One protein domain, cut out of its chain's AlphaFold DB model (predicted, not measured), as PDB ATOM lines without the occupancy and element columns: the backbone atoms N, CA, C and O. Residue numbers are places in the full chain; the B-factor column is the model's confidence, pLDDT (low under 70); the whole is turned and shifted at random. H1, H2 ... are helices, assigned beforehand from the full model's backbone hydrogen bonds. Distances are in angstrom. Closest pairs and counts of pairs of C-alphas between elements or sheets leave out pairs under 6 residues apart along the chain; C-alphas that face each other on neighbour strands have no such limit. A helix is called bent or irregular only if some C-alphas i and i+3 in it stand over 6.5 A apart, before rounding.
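This is residues 803 to 964 of the 964 residues of the protein "Metallophos domain-containing protein" of Nostoc sp. 'Peltigera membranacea cyanobiont' 210A (UniProt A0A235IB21). An up-and-down bundle of five helices, H1 to H5, has H3 in its middle, with H1 and H2 packed on one side and H4 and H5 on the other. H6 crosses this bundle slantwise, packing on H4 and on H2, while H7 packs with residues 951 to 955 on the last residues of H4, and residues 959 to 964, of which 959 to 961 belong to H7, stick out. The printed part has 162 residues with seven named helices, H1 to H7 along the chain, and no named strand, so its class is all helix. It is compact, with a radius of gyration of the C-alphas of 14.9 A and spans of 53 by 38 by 26 A.

Find C-alpha 803 at (-36.352, -29.117, -11.191); there H1, residues 803 to 814, begins. H2 follows as residues 818 to 827. Look next at C-alpha 840 at (-24.716, -32.339, -16.759), where H3, residues 840 to 861, sets out on its 30.9 A. H4 is residues 864 to 880, 25.3 A, and H5 is residues 886 to 901, 22.1 A. H6, residues 909 to 925, measures 25.2 A and is neither bent nor irregular, but only just: C-alphas 914 and 917 are 6.2 A apart. H7, residues 945 to 961, runs 24.6 A to C-alpha 961 at (-9.593, -35.899, -25.533).

Start with the hairpin of H1 and H2, which touch at a shallow tilt of 11 degrees; their closest C-alphas, Gly 809 and Ala 821, are 4.2 A apart. H2 and H3 are a hairpin too, closest at Tyr 818 and Ser 853, 5.5 A. H3 and H4, the hubs with four helices touched each, form a hairpin at 19 degrees, with C-alphas 854 and 866 closest at 5.2 A. H4 and H5 form a hairpin at a shallow tilt of 34 degrees, only just short of steep, with C-alphas 874 and 892 closest at 4.7 A. H6 touches H4 at a steep tilt of 45 degrees, C-alphas 872 and 912 being closest at 4.3 A. With residues 920 to 924 alone it touches H2, where C-alphas 819 and 923 are closest at 4.8 A. H7 touches H4 with residues 951 to 955 alone, at a steep tilt of 55 degrees; C-alphas 879 and 954 are closest at 6.2 A. H5 and H6 are apart. Each O i to N i+4 pair is within hydrogen-bond range in H1, H3, H5 and H7, against 5 of 6 in H2 and 11 of 13 in both H4 and H6.

The C-alphas farthest apart, those of Asp 932 and Val 964, are 52.9 A apart. The printed part has no cut and ends at the chain's last residue. Its long links are residues 828 to 839 and 926 to 944. The pLDDT is under 70 in residues 960 to 964.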
ATOM      1  N   SER A 803     -35.569 -29.947 -10.262       89.75
ATOM      2  CA  SER A 803     -36.352 -29.117 -11.191       89.75
ATOM      3  C   SER A 803     -37.308 -28.154 -10.483       89.75
ATOM      4  O   SER A 803     -37.542 -27.064 -11.001       89.75
ATOM      5  N   PHE A 804     -37.809 -28.523  -9.297       92.31
ATOM      6  CA  PHE A 804     -38.656 -27.669  -8.464       92.31
ATOM      7  C   PHE A 804     -37.905 -26.410  -8.043       92.31
ATOM      8  O   PHE A 804     -38.329 -25.296  -8.339       92.31
ATOM      9  N   PHE A 805     -36.730 -26.589  -7.441       92.75
ATOM     10  CA  PHE A 805     -35.883 -25.474  -7.020       92.75
ATOM     11  C   PHE A 805     -35.376 -24.642  -8.202       92.75
ATOM     12  O   PHE A 805     -35.265 -23.426  -8.093       92.75
ATOM     13  N   ALA A 806     -35.120 -25.274  -9.351       93.25
ATOM     14  CA  ALA A 806     -34.694 -24.552 -10.543       93.25
ATOM     15  C   ALA A 806     -35.781 -23.583 -11.042       93.25
ATOM     16  O   ALA A 806     -35.498 -22.411 -11.286       93.25
ATOM     17  N   GLU A 807     -37.027 -24.044 -11.170       94.06
ATOM     18  CA  GLU A 807     -38.120 -23.181 -11.631       94.06
ATOM     19  C   GLU A 807     -38.521 -22.149 -10.567       94.06
ATOM     20  O   GLU A 807     -38.793 -21.001 -10.917       94.06
ATOM     21  N   TRP A 808     -38.480 -22.504  -9.277       94.38
ATOM     22  CA  TRP A 808     -38.744 -21.553  -8.195       94.38
ATOM     23  C   TRP A 808     -37.702 -20.431  -8.159       94.38
ATOM     24  O   TRP A 808     -38.062 -19.254  -8.186       94.38
ATOM     25  N   GLY A 809     -36.410 -20.773  -8.195       94.25
ATOM     26  CA  GLY A 809     -35.335 -19.783  -8.254       94.25
ATOM     27  C   GLY A 809     -35.447 -18.880  -9.485       94.25
ATOM     28  O   GLY A 809     -35.234 -17.672  -9.389       94.25
ATOM     29  N   ASN A 810     -35.854 -19.439 -10.628       94.06
ATOM     30  CA  ASN A 810     -36.121 -18.663 -11.837       94.06
ATOM     31  C   ASN A 810     -37.284 -17.669 -11.646       94.06
ATOM     32  O   ASN A 810     -37.145 -16.494 -11.984       94.06
ATOM     33  N   ALA A 811     -38.407 -18.113 -11.073       94.12
ATOM     34  CA  ALA A 811     -39.572 -17.265 -10.819       94.12
ATOM     35  C   ALA A 811     -39.247 -16.100  -9.859       94.12
ATOM     36  O   ALA A 811     -39.547 -14.949 -10.169       94.12
ATOM     37  N   GLU A 812     -38.540 -16.369  -8.757       94.62
ATOM     38  CA  GLU A 812     -38.083 -15.334  -7.810       94.62
ATOM     39  C   GLU A 812     -37.108 -14.341  -8.471       94.62
ATOM     40  O   GLU A 812     -37.156 -13.136  -8.217       94.62
ATOM     41  N   SER A 813     -36.240 -14.821  -9.371       92.31
ATOM     42  CA  SER A 813     -35.320 -13.963 -10.132       92.31
ATOM     43  C   SER A 813     -36.071 -13.004 -11.065       92.31
ATOM     44  O   SER A 813     -35.700 -11.832 -11.183       92.31
ATOM     45  N   HIS A 814     -37.165 -13.462 -11.684       90.75
ATOM     46  CA  HIS A 814     -38.038 -12.622 -12.507       90.75
ATOM     47  C   HIS A 814     -38.726 -11.507 -11.697       90.75
ATOM     48  O   HIS A 814     -38.756 -10.365 -12.159       90.75
ATOM     49  N   GLU A 815     -39.173 -11.801 -10.472       91.38
ATOM     50  CA  GLU A 815     -39.699 -10.807  -9.514       91.38
ATOM     51  C   GLU A 815     -38.600  -9.988  -8.811       91.38
ATOM     52  O   GLU A 815     -38.860  -9.192  -7.909       91.38
ATOM     53  N   LYS A 816     -37.344 -10.121  -9.257       92.56
ATOM     54  CA  LYS A 816     -36.180  -9.373  -8.756       92.56
ATOM     55  C   LYS A 816     -35.830  -9.670  -7.292       92.56
ATOM     56  O   LYS A 816     -35.063  -8.914  -6.684       92.56
ATOM     57  N   ASN A 817     -36.304 -10.789  -6.743       94.31
ATOM     58  CA  ASN A 817     -35.897 -11.301  -5.437       94.31
ATOM     59  C   ASN A 817     -34.590 -12.102  -5.548       94.31
ATOM     60  O   ASN A 817     -34.515 -13.300  -5.279       94.31
ATOM     61  N   TYR A 818     -33.531 -11.429  -6.006       95.94
ATOM     62  CA  TYR A 818     -32.257 -12.074  -6.326       95.94
ATOM     63  C   TYR A 818     -31.580 -12.799  -5.143       95.94
ATOM     64  O   TYR A 818     -31.024 -13.871  -5.383       95.94
ATOM     65  N   PRO A 819     -31.616 -12.292  -3.888       96.12
ATOM     66  CA  PRO A 819     -31.061 -13.014  -2.742       96.12
ATOM     67  C   PRO A 819     -31.713 -14.388  -2.528       96.12
ATOM     68  O   PRO A 819     -31.009 -15.396  -2.430       96.12
ATOM     69  N   LEU A 820     -33.052 -14.445  -2.528       95.31
ATOM     70  CA  LEU A 820     -33.793 -15.701  -2.397       95.31
ATOM     71  C   LEU A 820     -33.578 -16.593  -3.627       95.31
ATOM     72  O   LEU A 820     -33.296 -17.779  -3.481       95.31
ATOM     73  N   ALA A 821     -33.605 -16.021  -4.834       96.19
ATOM     74  CA  ALA A 821     -33.365 -16.752  -6.077       96.19
ATOM     75  C   ALA A 821     -32.008 -17.475  -6.092       96.19
ATOM     76  O   ALA A 821     -31.935 -18.620  -6.541       96.19
ATOM     77  N   VAL A 822     -30.940 -16.848  -5.580       97.00
ATOM     78  CA  VAL A 822     -29.623 -17.492  -5.437       97.00
ATOM     79  C   VAL A 822     -29.684 -18.657  -4.458       97.00
ATOM     80  O   VAL A 822     -29.214 -19.745  -4.789       97.00
ATOM     81  N   TRP A 823     -30.257 -18.448  -3.269       95.56
ATOM     82  CA  TRP A 823     -30.353 -19.502  -2.260       95.56
ATOM     83  C   TRP A 823     -31.145 -20.708  -2.781       95.56
ATOM     84  O   TRP A 823     -30.661 -21.837  -2.708       95.56
ATOM     85  N   ILE A 824     -32.306 -20.469  -3.394       94.75
ATOM     86  CA  ILE A 824     -33.150 -21.523  -3.959       94.75
ATOM     87  C   ILE A 824     -32.462 -22.214  -5.146       94.75
ATOM     88  O   ILE A 824     -32.423 -23.439  -5.201       94.75
ATOM     89  N   SER A 825     -31.831 -21.474  -6.063       95.38
ATOM     90  CA  SER A 825     -31.122 -22.072  -7.210       95.38
ATOM     91  C   SER A 825     -29.906 -22.907  -6.789       95.38
ATOM     92  O   SER A 825     -29.554 -23.878  -7.460       95.38
ATOM     93  N   ALA A 826     -29.259 -22.568  -5.667       94.81
ATOM     94  CA  ALA A 826     -28.159 -23.357  -5.117       94.81
ATOM     95  C   ALA A 826     -28.608 -24.761  -4.690       94.81
ATOM     96  O   ALA A 826     -27.850 -25.725  -4.842       94.81
ATOM     97  N   LEU A 827     -29.855 -24.902  -4.231       92.81
ATOM     98  CA  LEU A 827     -30.434 -26.191  -3.859       92.81
ATOM     99  C   LEU A 827     -30.452 -27.162  -5.043       92.81
ATOM    100  O   LEU A 827     -30.149 -28.335  -4.858       92.81
ATOM    101  N   THR A 828     -30.659 -26.690  -6.278       92.56
ATOM    102  CA  THR A 828     -30.573 -27.518  -7.499       92.56
ATOM    103  C   THR A 828     -29.236 -28.261  -7.629       92.56
ATOM    104  O   THR A 828     -29.194 -29.322  -8.254       92.56
ATOM    105  N   LEU A 829     -28.158 -27.765  -7.010       93.19
ATOM    106  CA  LEU A 829     -26.817 -28.361  -7.034       93.19
ATOM    107  C   LEU A 829     -26.448 -29.119  -5.750       93.19
ATOM    108  O   LEU A 829     -25.529 -29.938  -5.779       93.19
ATOM    109  N   ALA A 830     -27.143 -28.863  -4.642       93.19
ATOM    110  CA  ALA A 830     -26.813 -29.410  -3.329       93.19
ATOM    111  C   ALA A 830     -27.123 -30.915  -3.219       93.19
ATOM    112  O   ALA A 830     -28.025 -31.438  -3.883       93.19
ATOM    113  N   ASP A 831     -26.394 -31.628  -2.362       90.69
ATOM    114  CA  ASP A 831     -26.620 -33.056  -2.097       90.69
ATOM    115  C   ASP A 831     -27.851 -33.284  -1.192       90.69
ATOM    116  O   ASP A 831     -28.483 -34.331  -1.237       90.69
ATOM    117  N   GLN A 832     -28.223 -32.298  -0.373       88.31
ATOM    118  CA  GLN A 832     -29.254 -32.417   0.670       88.31
ATOM    119  C   GLN A 832     -30.671 -32.553   0.106       88.31
ATOM    120  O   GLN A 832     -31.566 -33.048   0.793       88.31
ATOM    121  N   VAL A 833     -30.885 -32.111  -1.135       81.44
ATOM    122  CA  VAL A 833     -32.219 -32.073  -1.737       81.44
ATOM    123  C   VAL A 833     -32.558 -33.290  -2.576       81.44
ATOM    124  O   VAL A 833     -33.718 -33.443  -2.915       81.44
ATOM    125  N   SER A 834     -31.607 -34.152  -2.939       82.88
ATOM    126  CA  SER A 834     -31.899 -35.371  -3.702       82.88
ATOM    127  C   SER A 834     -30.882 -36.463  -3.402       82.88
ATOM    128  O   SER A 834     -29.690 -36.187  -3.303       82.88
ATOM    129  N   MET A 835     -31.344 -37.718  -3.341       79.81
ATOM    130  CA  MET A 835     -30.455 -38.882  -3.256       79.81
ATOM    131  C   MET A 835     -29.614 -39.068  -4.528       79.81
ATOM    132  O   MET A 835     -28.550 -39.681  -4.476       79.81
ATOM    133  N   SER A 836     -30.068 -38.536  -5.668       84.75
ATOM    134  CA  SER A 836     -29.315 -38.550  -6.921       84.75
ATOM    135  C   SER A 836     -28.391 -37.335  -7.040       84.75
ATOM    136  O   SER A 836     -28.801 -36.184  -6.847       84.75
ATOM    137  N   SER A 837     -27.133 -37.589  -7.408       88.38
ATOM    138  CA  SER A 837     -26.176 -36.544  -7.795       88.38
ATOM    139  C   SER A 837     -26.681 -35.763  -9.018       88.38
ATOM    140  O   SER A 837     -27.360 -36.345  -9.867       88.38
ATOM    141  N   PRO A 838     -26.351 -34.465  -9.150       90.38
ATOM    142  CA  PRO A 838     -26.702 -33.702 -10.341       90.38
ATOM    143  C   PRO A 838     -25.978 -34.259 -11.576       90.38
ATOM    144  O   PRO A 838     -24.789 -34.577 -11.522       90.38
ATOM    145  N   ASP A 839     -26.697 -34.350 -12.693       91.19
ATOM    146  CA  ASP A 839     -26.128 -34.631 -14.014       91.19
ATOM    147  C   ASP A 839     -25.690 -33.337 -14.728       91.19
ATOM    148  O   ASP A 839     -25.855 -32.225 -14.218       91.19
ATOM    149  N   ASN A 840     -25.149 -33.476 -15.944       90.38
ATOM    150  CA  ASN A 840     -24.716 -32.339 -16.759       90.38
ATOM    151  C   ASN A 840     -25.845 -31.334 -17.039       90.38
ATOM    152  O   ASN A 840     -25.584 -30.138 -17.104       90.38
ATOM    153  N   GLN A 841     -27.086 -31.779 -17.241       89.56
ATOM    154  CA  GLN A 841     -28.189 -30.880 -17.580       89.56
ATOM    155  C   GLN A 841     -28.630 -30.077 -16.354       89.56
ATOM    156  O   GLN A 841     -28.696 -28.849 -16.413       89.56
ATOM    157  N   ASN A 842     -28.858 -30.757 -15.234       88.81
ATOM    158  CA  ASN A 842     -29.239 -30.152 -13.962       88.81
ATOM    159  C   ASN A 842     -28.161 -29.185 -13.453       88.81
ATOM    160  O   ASN A 842     -28.483 -28.080 -13.014       88.81
ATOM    161  N   ALA A 843     -26.882 -29.556 -13.577       92.50
ATOM    162  CA  ALA A 843     -25.772 -28.691 -13.196       92.50
ATOM    163  C   ALA A 843     -25.707 -27.418 -14.056       92.50
ATOM    164  O   ALA A 843     -25.582 -26.319 -13.517       92.50
ATOM    165  N   LYS A 844     -25.870 -27.535 -15.381       92.50
ATOM    166  CA  LYS A 844     -25.899 -26.370 -16.284       92.50
ATOM    167  C   LYS A 844     -27.063 -25.426 -15.996       92.50
ATOM    168  O   LYS A 844     -26.864 -24.211 -16.007       92.50
ATOM    169  N   ILE A 845     -28.252 -25.964 -15.718       91.44
ATOM    170  CA  ILE A 845     -29.422 -25.158 -15.338       91.44
ATOM    171  C   ILE A 845     -29.128 -24.399 -14.040       91.44
ATOM    172  O   ILE A 845     -29.234 -23.175 -14.022       91.44
ATOM    173  N   GLY A 846     -28.672 -25.095 -12.991       93.44
ATOM    174  CA  GLY A 846     -28.330 -24.469 -11.710       93.44
ATOM    175  C   GLY A 846     -27.265 -23.376 -11.853       93.44
ATOM    176  O   GLY A 846     -27.431 -22.274 -11.335       93.44
ATOM    177  N   PHE A 847     -26.210 -23.630 -12.630       95.44
ATOM    178  CA  PHE A 847     -25.180 -22.637 -12.939       95.44
ATOM    179  C   PHE A 847     -25.726 -21.421 -13.689       95.44
ATOM    180  O   PHE A 847     -25.390 -20.291 -13.349       95.44
ATOM    181  N   THR A 848     -26.603 -21.620 -14.669       93.88
ATOM    182  CA  THR A 848     -27.198 -20.509 -15.425       93.88
ATOM    183  C   THR A 848     -28.055 -19.614 -14.526       93.88
ATOM    184  O   THR A 848     -27.945 -18.387 -14.588       93.88
ATOM    185  N   LEU A 849     -28.864 -20.216 -13.649       95.25
ATOM    186  CA  LEU A 849     -29.728 -19.499 -12.707       95.25
ATOM    187  C   LEU A 849     -28.924 -18.729 -11.649       95.25
ATOM    188  O   LEU A 849     -29.189 -17.547 -11.403       95.25
ATOM    189  N   LEU A 850     -27.901 -19.370 -11.073       96.31
ATOM    190  CA  LEU A 850     -26.984 -18.738 -10.121       96.31
ATOM    191  C   LEU A 850     -26.217 -17.585 -10.764       96.31
ATOM    192  O   LEU A 850     -26.201 -16.489 -10.215       96.31
ATOM    193  N   GLY A 851     -25.627 -17.805 -11.941       94.88
ATOM    194  CA  GLY A 851     -24.874 -16.775 -12.654       94.88
ATOM    195  C   GLY A 851     -25.743 -15.562 -12.985       94.88
ATOM    196  O   GLY A 851     -25.376 -14.433 -12.675       94.88
ATOM    197  N   THR A 852     -26.951 -15.783 -13.505       94.56
ATOM    198  CA  THR A 852     -27.886 -14.686 -13.811       94.56
ATOM    199  C   THR A 852     -28.232 -13.871 -12.562       94.56
ATOM    200  O   THR A 852     -28.253 -12.641 -12.612       94.56
ATOM    201  N   SER A 853     -28.453 -14.531 -11.425       95.81
ATOM    202  CA  SER A 853     -28.818 -13.849 -10.180       95.81
ATOM    203  C   SER A 853     -27.616 -13.164  -9.512       95.81
ATOM    204  O   SER A 853     -27.757 -12.046  -9.021       95.81
ATOM    205  N   PHE A 854     -26.414 -13.751  -9.570       96.94
ATOM    206  CA  PHE A 854     -25.174 -13.097  -9.132       96.94
ATOM    207  C   PHE A 854     -24.862 -11.847  -9.944       96.94
ATOM    208  O   PHE A 854     -24.471 -10.840  -9.362       96.94
ATOM    209  N   LEU A 855     -25.082 -11.877 -11.261       94.81
ATOM    210  CA  LEU A 855     -24.950 -10.699 -12.116       94.81
ATOM    211  C   LEU A 855     -25.827  -9.553 -11.616       94.81
ATOM    212  O   LEU A 855     -25.347  -8.438 -11.437       94.81
ATOM    213  N   LYS A 856     -27.097  -9.841 -11.321       95.75
ATOM    214  CA  LYS A 856     -28.039  -8.833 -10.825       95.75
ATOM    215  C   LYS A 856     -27.721  -8.351  -9.411       95.75
ATOM    216  O   LYS A 856     -27.897  -7.168  -9.133       95.75
ATOM    217  N   LEU A 857     -27.233  -9.224  -8.530       95.56
ATOM    218  CA  LEU A 857     -26.760  -8.828  -7.200       95.56
ATOM    219  C   LEU A 857     -25.509  -7.953  -7.283       95.56
ATOM    220  O   LEU A 857     -25.439  -6.935  -6.597       95.56
ATOM    221  N   TYR A 858     -24.561  -8.299  -8.152       95.31
ATOM    222  CA  TYR A 858     -23.382  -7.481  -8.398       95.31
ATOM    223  C   TYR A 858     -23.771  -6.093  -8.916       95.31
ATOM    224  O   TYR A 858     -23.384  -5.099  -8.312       95.31
ATOM    225  N   ASP A 859     -24.614  -6.014  -9.950       93.19
ATOM    226  CA  ASP A 859     -25.079  -4.734 -10.503       93.19
ATOM    227  C   ASP A 859     -25.814  -3.871  -9.453       93.19
ATOM    228  O   ASP A 859     -25.811  -2.643  -9.541       93.19
ATOM    229  N   LYS A 860     -26.447  -4.499  -8.450       93.50
ATOM    230  CA  LYS A 860     -27.200  -3.812  -7.390       93.50
ATOM    231  C   LYS A 860     -26.331  -3.360  -6.212       93.50
ATOM    232  O   LYS A 860     -26.588  -2.292  -5.661       93.50
ATOM    233  N   PHE A 861     -25.351  -4.162  -5.800       92.00
ATOM    234  CA  PHE A 861     -24.591  -3.949  -4.560       92.00
ATOM    235  C   PHE A 861     -23.110  -3.613  -4.777       92.00
ATOM    236  O   PHE A 861     -22.454  -3.166  -3.841       92.00
ATOM    237  N   ASN A 862     -22.577  -3.804  -5.989       90.88
ATOM    238  CA  ASN A 862     -21.153  -3.679  -6.331       90.88
ATOM    239  C   ASN A 862     -20.215  -4.518  -5.439       90.88
ATOM    240  O   ASN A 862     -19.028  -4.214  -5.311       90.88
ATOM    241  N   ASP A 863     -20.729  -5.580  -4.817       92.81
ATOM    242  CA  ASP A 863     -19.926  -6.459  -3.973       92.81
ATOM    243  C   ASP A 863     -19.129  -7.439  -4.839       92.81
ATOM    244  O   ASP A 863     -19.683  -8.272  -5.568       92.81
ATOM    245  N   ARG A 864     -17.801  -7.359  -4.731       94.06
ATOM    246  CA  ARG A 864     -16.860  -8.186  -5.491       94.06
ATOM    247  C   ARG A 864     -17.085  -9.687  -5.281       94.06
ATOM    248  O   ARG A 864     -16.710 -10.462  -6.161       94.06
ATOM    249  N   ILE A 865     -17.708 -10.114  -4.181       95.38
ATOM    250  CA  ILE A 865     -17.995 -11.532  -3.941       95.38
ATOM    251  C   ILE A 865     -18.923 -12.131  -5.009       95.38
ATOM    252  O   ILE A 865     -18.727 -13.272  -5.428       95.38
ATOM    253  N   PHE A 866     -19.876 -11.356  -5.538       96.19
ATOM    254  CA  PHE A 866     -20.779 -11.819  -6.596       96.19
ATOM    255  C   PHE A 866     -20.085 -11.879  -7.961       96.19
ATOM    256  O   PHE A 866     -20.341 -12.801  -8.735       96.19
ATOM    257  N   ALA A 867     -19.135 -10.974  -8.227       94.38
ATOM    258  CA  ALA A 867     -18.258 -11.067  -9.396       94.38
ATOM    259  C   ALA A 867     -17.359 -12.316  -9.330       94.38
ATOM    260  O   ALA A 867     -17.208 -13.031 -10.318       94.38
ATOM    261  N   GLN A 868     -16.824 -12.641  -8.150       95.50
ATOM    262  CA  GLN A 868     -16.072 -13.882  -7.929       95.50
ATOM    263  C   GLN A 868     -16.948 -15.132  -8.104       95.50
ATOM    264  O   GLN A 868     -16.510 -16.107  -8.717       95.50
ATOM    265  N   GLY A 869     -18.194 -15.090  -7.619       95.88
ATOM    266  CA  GLY A 869     -19.195 -16.134  -7.838       95.88
ATOM    267  C   GLY A 869     -19.497 -16.362  -9.323       95.88
ATOM    268  O   GLY A 869     -19.494 -17.506  -9.772       95.88
ATOM    269  N   LEU A 870     -19.676 -15.291 -10.105       94.50
ATOM    270  CA  LEU A 870     -19.853 -15.354 -11.564       94.50
ATOM    271  C   LEU A 870     -18.690 -16.058 -12.261       94.50
ATOM    272  O   LEU A 870     -18.917 -16.990 -13.033       94.50
ATOM    273  N   GLY A 871     -17.453 -15.650 -11.961       95.31
ATOM    274  CA  GLY A 871     -16.255 -16.273 -12.523       95.31
ATOM    275  C   GLY A 871     -16.144 -17.755 -12.164       95.31
ATOM    276  O   GLY A 871     -15.813 -18.581 -13.015       95.31
ATOM    277  N   ALA A 872     -16.477 -18.125 -10.925       96.06
ATOM    278  CA  ALA A 872     -16.489 -19.519 -10.491       96.06
ATOM    279  C   ALA A 872     -17.530 -20.357 -11.258       96.06
ATOM    280  O   ALA A 872     -17.206 -21.430 -11.769       96.06
ATOM    281  N   ILE A 873     -18.760 -19.853 -11.392       95.69
ATOM    282  CA  ILE A 873     -19.848 -20.523 -12.115       95.69
ATOM    283  C   ILE A 873     -19.528 -20.667 -13.606       95.69
ATOM    284  O   ILE A 873     -19.747 -21.737 -14.173       95.69
ATOM    285  N   ALA A 874     -18.966 -19.632 -14.236       94.50
ATOM    286  CA  ALA A 874     -18.564 -19.678 -15.639       94.50
ATOM    287  C   ALA A 874     -17.494 -20.754 -15.887       94.50
ATOM    288  O   ALA A 874     -17.657 -21.603 -16.767       94.50
ATOM    289  N   ASN A 875     -16.442 -20.774 -15.061       93.81
ATOM    290  CA  ASN A 875     -15.353 -21.747 -15.164       93.81
ATOM    291  C   ASN A 875     -15.837 -23.194 -14.982       93.81
ATOM    292  O   ASN A 875     -15.404 -24.085 -15.713       93.81
ATOM    293  N   LEU A 876     -16.767 -23.443 -14.053       94.19
ATOM    294  CA  LEU A 876     -17.368 -24.769 -13.866       94.19
ATOM    295  C   LEU A 876     -18.325 -25.140 -15.007       94.19
ATOM    296  O   LEU A 876     -18.279 -26.267 -15.502       94.19
ATOM    297  N   GLY A 877     -19.153 -24.196 -15.460       91.88
ATOM    298  CA  GLY A 877     -20.102 -24.387 -16.556       91.88
ATOM    299  C   GLY A 877     -19.418 -24.806 -17.856       91.88
ATOM    300  O   GLY A 877     -19.844 -25.774 -18.484       91.88
ATOM    301  N   PHE A 878     -18.294 -24.175 -18.215       91.25
ATOM    302  CA  PHE A 878     -17.531 -24.522 -19.421       91.25
ATOM    303  C   PHE A 878     -16.969 -25.951 -19.435       91.25
ATOM    304  O   PHE A 878     -16.736 -26.502 -20.513       91.25
ATOM    305  N   LEU A 879     -16.763 -26.578 -18.274       90.12
ATOM    306  CA  LEU A 879     -16.264 -27.957 -18.204       90.12
ATOM    307  C   LEU A 879     -17.320 -28.979 -18.636       90.12
ATOM    308  O   LEU A 879     -16.963 -30.016 -19.197       90.12
ATOM    309  N   ILE A 880     -18.600 -28.672 -18.409       89.75
ATOM    310  CA  ILE A 880     -19.740 -29.563 -18.681       89.75
ATOM    311  C   ILE A 880     -20.649 -29.070 -19.818       89.75
ATOM    312  O   ILE A 880     -21.547 -29.796 -20.243       89.75
ATOM    313  N   ALA A 881     -20.429 -27.853 -20.322       81.94
ATOM    314  CA  ALA A 881     -21.150 -27.295 -21.458       81.94
ATOM    315  C   ALA A 881     -20.894 -28.100 -22.738       81.94
ATOM    316  O   ALA A 881     -19.766 -28.502 -23.041       81.94
ATOM    317  N   ASP A 882     -21.949 -28.277 -23.534       77.81
ATOM    318  CA  ASP A 882     -21.788 -28.777 -24.894       77.81
ATOM    319  C   ASP A 882     -21.189 -27.654 -25.753       77.81
ATOM    320  O   ASP A 882     -21.704 -26.534 -25.796       77.81
ATOM    321  N   ARG A 883     -20.085 -27.948 -26.445       71.56
ATOM    322  CA  ARG A 883     -19.413 -26.981 -27.325       71.56
ATOM    323  C   ARG A 883     -20.283 -26.568 -28.510       71.56
ATOM    324  O   ARG A 883     -20.096 -25.476 -29.034       71.56
ATOM    325  N   ASN A 884     -21.236 -27.409 -28.904       73.44
ATOM    326  CA  ASN A 884     -22.146 -27.130 -30.011       73.44
ATOM    327  C   ASN A 884     -23.414 -26.379 -29.573       73.44
ATOM    328  O   ASN A 884     -24.150 -25.872 -30.423       73.44
ATOM    329  N   ASN A 885     -23.673 -26.256 -28.265       81.88
ATOM    330  CA  ASN A 885     -24.821 -25.513 -27.760       81.88
ATOM    331  C   ASN A 885     -24.486 -24.019 -27.636       81.88
ATOM    332  O   ASN A 885     -23.863 -23.572 -26.675       81.88
ATOM    333  N   LYS A 886     -24.951 -23.228 -28.611       84.25
ATOM    334  CA  LYS A 886     -24.721 -21.773 -28.670       84.25
ATOM    335  C   LYS A 886     -25.228 -21.015 -27.440       84.25
ATOM    336  O   LYS A 886     -24.677 -19.967 -27.117       84.25
ATOM    337  N   GLN A 887     -26.268 -21.512 -26.772       83.81
ATOM    338  CA  GLN A 887     -26.862 -20.838 -25.623       83.81
ATOM    339  C   GLN A 887     -26.007 -21.011 -24.365       83.81
ATOM    340  O   GLN A 887     -25.729 -20.022 -23.690       83.81
ATOM    341  N   ASP A 888     -25.510 -22.224 -24.113       80.31
ATOM    342  CA  ASP A 888     -24.584 -22.501 -23.005       80.31
ATOM    343  C   ASP A 888     -23.290 -21.680 -23.161       80.31
ATOM    344  O   ASP A 888     -22.827 -21.048 -22.211       80.31
ATOM    345  N   GLN A 889     -22.734 -21.628 -24.381       85.12
ATOM    346  CA  GLN A 889     -21.528 -20.841 -24.676       85.12
ATOM    347  C   GLN A 889     -21.739 -19.345 -24.437       85.12
ATOM    348  O   GLN A 889     -20.855 -18.671 -23.910       85.12
ATOM    349  N   ARG A 890     -22.916 -18.828 -24.804       88.81
ATOM    350  CA  ARG A 890     -23.266 -17.426 -24.588       88.81
ATOM    351  C   ARG A 890     -23.379 -17.104 -23.100       88.81
ATOM    352  O   ARG A 890     -22.707 -16.188 -22.652       88.81
ATOM    353  N   TYR A 891     -24.169 -17.863 -22.335       87.38
ATOM    354  CA  TYR A 891     -24.361 -17.586 -20.906       87.38
ATOM    355  C   TYR A 891     -23.042 -17.606 -20.132       87.38
ATOM    356  O   TYR A 891     -22.707 -16.633 -19.460       87.38
ATOM    357  N   PHE A 892     -22.263 -18.686 -20.250       92.38
ATOM    358  CA  PHE A 892     -21.012 -18.798 -19.499       92.38
ATOM    359  C   PHE A 892     -19.934 -17.837 -20.014       92.38
ATOM    360  O   PHE A 892     -19.145 -17.335 -19.217       92.38
ATOM    361  N   GLY A 893     -19.929 -17.518 -21.314       91.12
ATOM    362  CA  GLY A 893     -19.053 -16.491 -21.880       91.12
ATOM    363  C   GLY A 893     -19.370 -15.098 -21.346       91.12
ATOM    364  O   GLY A 893     -18.460 -14.387 -20.922       91.12
ATOM    365  N   ASP A 894     -20.651 -14.730 -21.289       92.12
ATOM    366  CA  ASP A 894     -21.106 -13.450 -20.740       92.12
ATOM    367  C   ASP A 894     -20.742 -13.332 -19.248       92.12
ATOM    368  O   ASP A 894     -20.230 -12.296 -18.813       92.12
ATOM    369  N   PHE A 895     -20.920 -14.406 -18.468       94.94
ATOM    370  CA  PHE A 895     -20.533 -14.439 -17.051       94.94
ATOM    371  C   PHE A 895     -19.020 -14.302 -16.852       94.94
ATOM    372  O   PHE A 895     -18.587 -13.541 -15.982       94.94
ATOM    373  N   LEU A 896     -18.215 -14.993 -17.668       92.88
ATOM    374  CA  LEU A 896     -16.758 -14.912 -17.603       92.88
ATOM    375  C   LEU A 896     -16.272 -13.506 -17.961       92.88
ATOM    376  O   LEU A 896     -15.549 -12.898 -17.180       92.88
ATOM    377  N   ASN A 897     -16.746 -12.949 -19.079       92.19
ATOM    378  CA  ASN A 897     -16.386 -11.603 -19.531       92.19
ATOM    379  C   ASN A 897     -16.711 -10.542 -18.475       92.19
ATOM    380  O   ASN A 897     -15.891  -9.664 -18.201       92.19
ATOM    381  N   ARG A 898     -17.896 -10.633 -17.852       92.31
ATOM    382  CA  ARG A 898     -18.289  -9.708 -16.786       92.31
ATOM    383  C   ARG A 898     -17.397  -9.847 -15.556       92.31
ATOM    384  O   ARG A 898     -16.972  -8.836 -15.014       92.31
ATOM    385  N   SER A 899     -17.088 -11.072 -15.138       94.00
ATOM    386  CA  SER A 899     -16.175 -11.336 -14.022       94.00
ATOM    387  C   SER A 899     -14.762 -10.798 -14.300       94.00
ATOM    388  O   SER A 899     -14.156 -10.158 -13.439       94.00
ATOM    389  N   SER A 900     -14.237 -11.005 -15.511       90.94
ATOM    390  CA  SER A 900     -12.909 -10.526 -15.914       90.94
ATOM    391  C   SER A 900     -12.825  -8.999 -15.977       90.94
ATOM    392  O   SER A 900     -11.792  -8.444 -15.604       90.94
ATOM    393  N   ALA A 901     -13.901  -8.312 -16.383       90.94
ATOM    394  CA  ALA A 901     -13.967  -6.847 -16.368       90.94
ATOM    395  C   ALA A 901     -13.746  -6.260 -14.960       90.94
ATOM    396  O   ALA A 901     -13.194  -5.171 -14.823       90.94
ATOM    397  N   GLU A 902     -14.081  -7.024 -13.917       91.81
ATOM    398  CA  GLU A 902     -13.896  -6.657 -12.508       91.81
ATOM    399  C   GLU A 902     -12.573  -7.173 -11.911       91.81
ATOM    400  O   GLU A 902     -12.405  -7.271 -10.689       91.81
ATOM    401  N   ASN A 903     -11.604  -7.511 -12.770       90.50
ATOM    402  CA  ASN A 903     -10.287  -8.023 -12.388       90.50
ATOM    403  C   ASN A 903     -10.368  -9.260 -11.473       90.50
ATOM    404  O   ASN A 903      -9.585  -9.415 -10.525       90.50
ATOM    405  N   VAL A 904     -11.350 -10.132 -11.711       91.00
ATOM    406  CA  VAL A 904     -11.389 -11.466 -11.108       91.00
ATOM    407  C   VAL A 904     -10.578 -12.405 -12.009       91.00
ATOM    408  O   VAL A 904     -10.905 -12.526 -13.190       91.00
ATOM    409  N   PRO A 905      -9.517 -13.051 -11.493       87.38
ATOM    410  CA  PRO A 905      -8.706 -13.965 -12.289       87.38
ATOM    411  C   PRO A 905      -9.468 -15.255 -12.611       87.38
ATOM    412  O   PRO A 905     -10.324 -15.689 -11.834       87.38
ATOM    413  N   ASP A 906      -9.099 -15.900 -13.720       87.25
ATOM    414  CA  ASP A 906      -9.577 -17.244 -14.044       87.25
ATOM    415  C   ASP A 906      -9.211 -18.227 -12.930       87.25
ATOM    416  O   ASP A 906      -8.094 -18.225 -12.402       87.25
ATOM    417  N   MET A 907     -10.167 -19.079 -12.570       91.81
ATOM    418  CA  MET A 907     -10.028 -20.027 -11.473       91.81
ATOM    419  C   MET A 907      -9.903 -21.441 -12.024       91.81
ATOM    420  O   MET A 907     -10.651 -21.847 -12.914       91.81
ATOM    421  N   ASP A 908      -9.002 -22.233 -11.443       92.25
ATOM    422  CA  ASP A 908      -9.073 -23.677 -11.619       92.25
ATOM    423  C   ASP A 908     -10.378 -24.223 -11.004       92.25
ATOM    424  O   ASP A 908     -10.998 -23.605 -10.135       92.25
ATOM    425  N   TRP A 909     -10.799 -25.410 -11.443       92.94
ATOM    426  CA  TRP A 909     -12.078 -25.995 -11.034       92.94
ATOM    427  C   TRP A 909     -12.183 -26.271  -9.521       92.94
ATOM    428  O   TRP A 909     -13.283 -26.236  -8.975       92.94
ATOM    429  N   GLN A 910     -11.070 -26.507  -8.817       94.62
ATOM    430  CA  GLN A 910     -11.058 -26.760  -7.368       94.62
ATOM    431  C   GLN A 910     -11.208 -25.455  -6.585       94.62
ATOM    432  O   GLN A 910     -11.865 -25.405  -5.543       94.62
ATOM    433  N   THR A 911     -10.591 -24.385  -7.078       94.38
ATOM    434  CA  THR A 911     -10.769 -23.032  -6.560       94.38
ATOM    435  C   THR A 911     -12.194 -22.552  -6.826       94.38
ATOM    436  O   THR A 911     -12.866 -22.132  -5.890       94.38
ATOM    437  N   ALA A 912     -12.724 -22.746  -8.036       94.69
ATOM    438  CA  ALA A 912     -14.101 -22.395  -8.372       94.69
ATOM    439  C   ALA A 912     -15.140 -23.111  -7.483       94.69
ATOM    440  O   ALA A 912     -16.047 -22.456  -6.972       94.69
ATOM    441  N   LEU A 913     -14.974 -24.418  -7.211       94.00
ATOM    442  CA  LEU A 913     -15.849 -25.181  -6.300       94.00
ATOM    443  C   LEU A 913     -15.833 -24.677  -4.845       94.00
ATOM    444  O   LEU A 913     -16.779 -24.937  -4.108       94.00
ATOM    445  N   ARG A 914     -14.780 -23.963  -4.426       93.62
ATOM    446  CA  ARG A 914     -14.687 -23.332  -3.097       93.62
ATOM    447  C   ARG A 914     -15.210 -21.896  -3.083       93.62
ATOM    448  O   ARG A 914     -15.647 -21.435  -2.035       93.62
ATOM    449  N   THR A 915     -15.184 -21.210  -4.224       93.62
ATOM    450  CA  THR A 915     -15.564 -19.797  -4.343       93.62
ATOM    451  C   THR A 915     -17.062 -19.590  -4.554       93.62
ATOM    452  O   THR A 915     -17.643 -18.702  -3.945       93.62
ATOM    453  N   PHE A 916     -17.741 -20.383  -5.389       94.62
ATOM    454  CA  PHE A 916     -19.176 -20.143  -5.611       94.62
ATOM    455  C   PHE A 916     -20.050 -20.316  -4.340       94.62
ATOM    456  O   PHE A 916     -20.997 -19.543  -4.189       94.62
ATOM    457  N   PRO A 917     -19.746 -21.221  -3.377       96.12
ATOM    458  CA  PRO A 917     -20.526 -21.336  -2.144       96.12
ATOM    459  C   PRO A 917     -20.408 -20.117  -1.224       96.12
ATOM    460  O   PRO A 917     -21.367 -19.798  -0.525       96.12
ATOM    461  N   THR A 918     -19.281 -19.393  -1.234       95.62
ATOM    462  CA  THR A 918     -19.143 -18.166  -0.428       95.62
ATOM    463  C   THR A 918     -20.011 -17.037  -0.981       95.62
ATOM    464  O   THR A 918     -20.627 -16.306  -0.209       95.62
ATOM    465  N   ALA A 919     -20.153 -16.945  -2.306       95.81
ATOM    466  CA  ALA A 919     -21.096 -16.025  -2.941       95.81
ATOM    467  C   ALA A 919     -22.564 -16.392  -2.640       95.81
ATOM    468  O   ALA A 919     -23.385 -15.500  -2.428       95.81
ATOM    469  N   ILE A 920     -22.898 -17.690  -2.560       97.12
ATOM    470  CA  ILE A 920     -24.228 -18.146  -2.109       97.12
ATOM    471  C   ILE A 920     -24.479 -17.707  -0.660       97.12
ATOM    472  O   ILE A 920     -25.551 -17.187  -0.360       97.12
ATOM    473  N   GLN A 921     -23.496 -17.876   0.229       96.88
ATOM    474  CA  GLN A 921     -23.602 -17.463   1.631       96.88
ATOM    475  C   GLN A 921     -23.842 -15.950   1.768       96.88
ATOM    476  O   GLN A 921     -24.742 -15.545   2.501       96.88
ATOM    477  N   ALA A 922     -23.117 -15.115   1.017       95.56
ATOM    478  CA  ALA A 922     -23.347 -13.669   1.026       95.56
ATOM    479  C   ALA A 922     -24.739 -13.287   0.495       95.56
ATOM    480  O   ALA A 922     -25.397 -12.419   1.063       95.56
ATOM    481  N   ALA A 923     -25.238 -13.956  -0.551       96.19
ATOM    482  CA  ALA A 923     -26.610 -13.738  -1.017       96.19
ATOM    483  C   ALA A 923     -27.651 -14.137   0.043       96.19
ATOM    484  O   ALA A 923     -28.635 -13.429   0.234       96.19
ATOM    485  N   TYR A 924     -27.423 -15.238   0.762       96.19
ATOM    486  CA  TYR A 924     -28.299 -15.695   1.840       96.19
ATOM    487  C   TYR A 924     -28.348 -14.714   3.021       96.19
ATOM    488  O   TYR A 924     -29.407 -14.494   3.602       96.19
ATOM    489  N   GLU A 925     -27.233 -14.064   3.356       94.75
ATOM    490  CA  GLU A 925     -27.196 -13.026   4.395       94.75
ATOM    491  C   GLU A 925     -28.024 -11.789   4.024       94.75
ATOM    492  O   GLU A 925     -28.646 -11.190   4.903       94.75
ATOM    493  N   LEU A 926     -28.103 -11.472   2.727       94.19
ATOM    494  CA  LEU A 926     -28.955 -10.414   2.173       94.19
ATOM    495  C   LEU A 926     -30.432 -10.830   2.014       94.19
ATOM    496  O   LEU A 926     -31.261  -9.992   1.656       94.19
ATOM    497  N   CYS A 927     -30.780 -12.101   2.242       93.94
ATOM    498  CA  CYS A 927     -32.147 -12.599   2.112       93.94
ATOM    499  C   CYS A 927     -32.959 -12.289   3.379       93.94
ATOM    500  O   CYS A 927     -32.736 -12.879   4.437       93.94
ATOM    501  N   GLY A 928     -33.913 -11.359   3.267       90.56
ATOM    502  CA  GLY A 928     -34.805 -10.976   4.370       90.56
ATOM    503  C   GLY A 928     -35.888 -12.010   4.698       90.56
ATOM    504  O   GLY A 928     -36.438 -11.974   5.788       90.56
ATOM    505  N   GLU A 929     -36.157 -12.938   3.780       90.31
ATOM    506  CA  GLU A 929     -37.219 -13.959   3.869       90.31
ATOM    507  C   GLU A 929     -36.669 -15.336   4.285       90.31
ATOM    508  O   GLU A 929     -37.341 -16.359   4.180       90.31
ATOM    509  N   LYS A 930     -35.410 -15.403   4.736       86.94
ATOM    510  CA  LYS A 930     -34.746 -16.675   5.066       86.94
ATOM    511  C   LYS A 930     -35.419 -17.448   6.202       86.94
ATOM    512  O   LYS A 930     -35.371 -18.676   6.211       86.94
ATOM    513  N   ASP A 931     -36.068 -16.738   7.123       88.88
ATOM    514  CA  ASP A 931     -36.758 -17.328   8.272       88.88
ATOM    515  C   ASP A 931     -38.148 -17.891   7.907       88.88
ATOM    516  O   ASP A 931     -38.710 -18.673   8.674       88.88
ATOM    517  N   ASP A 932     -38.671 -17.579   6.712       89.00
ATOM    518  CA  ASP A 932     -39.967 -18.078   6.228       89.00
ATOM    519  C   ASP A 932     -39.899 -19.548   5.767       89.00
ATOM    520  O   ASP A 932     -40.927 -20.215   5.640       89.00
ATOM    521  N   PHE A 933     -38.689 -20.088   5.545       88.75
ATOM    522  CA  PHE A 933     -38.468 -21.442   5.016       88.75
ATOM    523  C   PHE A 933     -37.516 -22.284   5.888       88.75
ATOM    524  O   PHE A 933     -36.476 -22.748   5.408       88.75
ATOM    525  N   PRO A 934     -37.861 -22.556   7.162       83.75
ATOM    526  CA  PRO A 934     -36.968 -23.227   8.114       83.75
ATOM    527  C   PRO A 934     -36.650 -24.688   7.756       83.75
ATOM    528  O   PRO A 934     -35.707 -25.270   8.290       83.75
ATOM    529  N   SER A 935     -37.434 -25.307   6.868       84.75
ATOM    530  CA  SER A 935     -37.215 -26.677   6.392       84.75
ATOM    531  C   SER A 935     -36.146 -26.787   5.302       84.75
ATOM    532  O   SER A 935     -35.696 -27.897   5.010       84.75
ATOM    533  N   LEU A 936     -35.756 -25.676   4.670       88.44
ATOM    534  CA  LEU A 936     -34.736 -25.673   3.624       88.44
ATOM    535  C   LEU A 936     -33.336 -25.580   4.243       88.44
ATOM    536  O   LEU A 936     -33.131 -24.843   5.209       88.44
ATOM    537  N   PRO A 937     -32.336 -26.296   3.701       89.56
ATOM    538  CA  PRO A 937     -30.987 -26.206   4.231       89.56
ATOM    539  C   PRO A 937     -30.416 -24.807   3.971       89.56
ATOM    540  O   PRO A 937     -30.452 -24.289   2.851       89.56
ATOM    541  N   SER A 938     -29.843 -24.207   5.013       92.25
ATOM    542  CA  SER A 938     -29.017 -23.008   4.879       92.25
ATOM    543  C   SER A 938     -27.745 -23.327   4.080       92.25
ATOM    544  O   SER A 938     -27.325 -24.489   4.047       92.25
ATOM    545  N   PRO A 939     -27.074 -22.336   3.462       92.69
ATOM    546  CA  PRO A 939     -25.866 -22.597   2.675       92.69
ATOM    547  C   PRO A 939     -24.758 -23.307   3.467       92.69
ATOM    548  O   PRO A 939     -24.084 -24.176   2.924       92.69
ATOM    549  N   SER A 940     -24.624 -23.031   4.770       88.56
ATOM    550  CA  SER A 940     -23.703 -23.748   5.667       88.56
ATOM    551  C   SER A 940     -24.011 -25.244   5.825       88.56
ATOM    552  O   SER A 940     -23.121 -26.022   6.157       88.56
ATOM    553  N   GLY A 941     -25.264 -25.648   5.612       87.94
ATOM    554  CA  GLY A 941     -25.701 -27.045   5.630       87.94
ATOM    555  C   GLY A 941     -25.636 -27.738   4.266       87.94
ATOM    556  O   GLY A 941     -25.919 -28.934   4.190       87.94
ATOM    557  N   MET A 942     -25.284 -27.021   3.190       93.44
ATOM    558  CA  MET A 942     -25.200 -27.583   1.843       93.44
ATOM    559  C   MET A 942     -23.843 -28.240   1.583       93.44
ATOM    560  O   MET A 942     -22.786 -27.713   1.925       93.44
ATOM    561  N   THR A 943     -23.866 -29.379   0.896       92.88
ATOM    562  CA  THR A 943     -22.675 -30.008   0.321       92.88
ATOM    563  C   THR A 943     -22.853 -30.195  -1.181       92.88
ATOM    564  O   THR A 943     -23.972 -30.303  -1.676       92.88
ATOM    565  N   PHE A 944     -21.735 -30.223  -1.906       94.69
ATOM    566  CA  PHE A 944     -21.694 -30.325  -3.368       94.69
ATOM    567  C   PHE A 944     -20.799 -31.488  -3.820       94.69
ATOM    568  O   PHE A 944     -20.043 -31.379  -4.788       94.69
ATOM    569  N   LYS A 945     -20.823 -32.609  -3.093       93.25
ATOM    570  CA  LYS A 945     -20.001 -33.792  -3.385       93.25
ATOM    571  C   LYS A 945     -20.386 -34.414  -4.724       93.25
ATOM    572  O   LYS A 945     -19.493 -34.733  -5.507       93.25
ATOM    573  N   GLY A 946     -21.685 -34.530  -5.016       92.12
ATOM    574  CA  GLY A 946     -22.173 -35.044  -6.298       92.12
ATOM    575  C   GLY A 946     -21.730 -34.176  -7.476       92.12
ATOM    576  O   GLY A 946     -21.213 -34.688  -8.468       92.12
ATOM    577  N   LEU A 947     -21.828 -32.850  -7.328       94.62
ATOM    578  CA  LEU A 947     -21.318 -31.897  -8.318       94.62
ATOM    579  C   LEU A 947     -19.795 -32.005  -8.482       94.62
ATOM    580  O   LEU A 947     -19.287 -32.009  -9.598       94.62
ATOM    581  N   THR A 948     -19.059 -32.133  -7.378       95.00
ATOM    582  CA  THR A 948     -17.595 -32.266  -7.399       95.00
ATOM    583  C   THR A 948     -17.168 -33.505  -8.187       95.00
ATOM    584  O   THR A 948     -16.262 -33.430  -9.014       95.00
ATOM    585  N   TYR A 949     -17.855 -34.631  -7.977       93.81
ATOM    586  CA  TYR A 949     -17.641 -35.866  -8.732       93.81
ATOM    587  C   TYR A 949     -17.917 -35.691 -10.235       93.81
ATOM    588  O   TYR A 949     -17.119 -36.133 -11.066       93.81
ATOM    589  N   LEU A 950     -19.014 -35.013 -10.594       94.31
ATOM    590  CA  LEU A 950     -19.358 -34.712 -11.986       94.31
ATOM    591  C   LEU A 950     -18.254 -33.893 -12.678       94.31
ATOM    592  O   LEU A 950     -17.795 -34.253 -13.765       94.31
ATOM    593  N   ILE A 951     -17.798 -32.820 -12.027       94.62
ATOM    594  CA  ILE A 951     -16.767 -31.921 -12.558       94.62
ATOM    595  C   ILE A 951     -15.418 -32.638 -12.696       94.62
ATOM    596  O   ILE A 951     -14.775 -32.527 -13.741       94.62
ATOM    597  N   ASP A 952     -14.998 -33.419 -11.697       93.19
ATOM    598  CA  ASP A 952     -13.741 -34.180 -11.752       93.19
ATOM    599  C   ASP A 952     -13.725 -35.164 -12.938       93.19
ATOM    600  O   ASP A 952     -12.743 -35.257 -13.685       93.19
ATOM    601  N   ASN A 953     -14.847 -35.842 -13.192       91.88
ATOM    602  CA  ASN A 953     -14.990 -36.718 -14.354       91.88
ATOM    603  C   ASN A 953     -14.945 -35.956 -15.686       91.88
ATOM    604  O   ASN A 953     -14.250 -36.392 -16.608       91.88
ATOM    605  N   ALA A 954     -15.623 -34.811 -15.790       90.25
ATOM    606  CA  ALA A 954     -15.568 -33.971 -16.986       90.25
ATOM    607  C   ALA A 954     -14.126 -33.519 -17.286       90.25
ATOM    608  O   ALA A 954     -13.649 -33.631 -18.418       90.25
ATOM    609  N   VAL A 955     -13.377 -33.105 -16.258       89.75
ATOM    610  CA  VAL A 955     -11.961 -32.723 -16.381       89.75
ATOM    611  C   VAL A 955     -11.101 -33.893 -16.871       89.75
ATOM    612  O   VAL A 955     -10.261 -33.707 -17.758       89.75
ATOM    613  N   LYS A 956     -11.301 -35.110 -16.343       88.25
ATOM    614  CA  LYS A 956     -10.585 -36.316 -16.803       88.25
ATOM    615  C   LYS A 956     -10.864 -36.619 -18.276       88.25
ATOM    616  O   LYS A 956      -9.920 -36.892 -19.021       88.25
ATOM    617  N   GLN A 957     -12.116 -36.503 -18.719       83.56
ATOM    618  CA  GLN A 957     -12.490 -36.704 -20.123       83.56
ATOM    619  C   GLN A 957     -11.868 -35.648 -21.050       83.56
ATOM    620  O   GLN A 957     -11.317 -36.003 -22.093       83.56
ATOM    621  N   HIS A 958     -11.878 -34.364 -20.672       79.94
ATOM    622  CA  HIS A 958     -11.214 -33.307 -21.454       79.94
ATOM    623  C   HIS A 958      -9.700 -33.531 -21.563       79.94
ATOM    624  O   HIS A 958      -9.120 -33.291 -22.622       79.94
ATOM    625  N   LYS A 959      -9.049 -34.039 -20.504       78.00
ATOM    626  CA  LYS A 959      -7.622 -34.407 -20.536       78.00
ATOM    627  C   LYS A 959      -7.340 -35.599 -21.456       78.00
ATOM    628  O   LYS A 959      -6.306 -35.598 -22.116       78.00
ATOM    629  N   GLN A 960      -8.232 -36.588 -21.521       68.00
ATOM    630  CA  GLN A 960      -8.108 -37.722 -22.449       68.00
ATOM    631  C   GLN A 960      -8.321 -37.294 -23.908       68.00
ATOM    632  O   GLN A 960      -7.520 -37.655 -24.762       68.00
ATOM    633  N   ARG A 961      -9.321 -36.447 -24.187       66.00
ATOM    634  CA  ARG A 961      -9.593 -35.899 -25.533       66.00
ATOM    635  C   ARG A 961      -8.522 -34.942 -26.065       66.00
ATOM    636  O   ARG A 961      -8.529 -34.656 -27.249       66.00
ATOM    637  N   ARG A 962      -7.652 -34.405 -25.203       59.78
ATOM    638  CA  ARG A 962      -6.473 -33.608 -25.600       59.78
ATOM    639  C   ARG A 962      -5.216 -34.460 -25.837       59.78
ATOM    640  O   ARG A 962      -4.211 -33.915 -26.277       59.78
ATOM    641  N   LYS A 963      -5.238 -35.747 -25.463       50.84
ATOM    642  CA  LYS A 963      -4.128 -36.703 -25.649       50.84
ATOM    643  C   LYS A 963      -4.294 -37.592 -26.890       50.84
ATOM    644  O   LYS A 963      -3.316 -38.218 -27.287       50.84
ATOM    645  N   VAL A 964      -5.507 -37.660 -27.439       41.50
ATOM    646  CA  VAL A 964      -5.834 -38.173 -28.782       41.50
ATOM    647  C   VAL A 964      -5.840 -36.982 -29.727       41.50
ATOM    648  O   VAL A 964      -5.356 -37.144 -30.864       41.50
TER     649      VAL A 964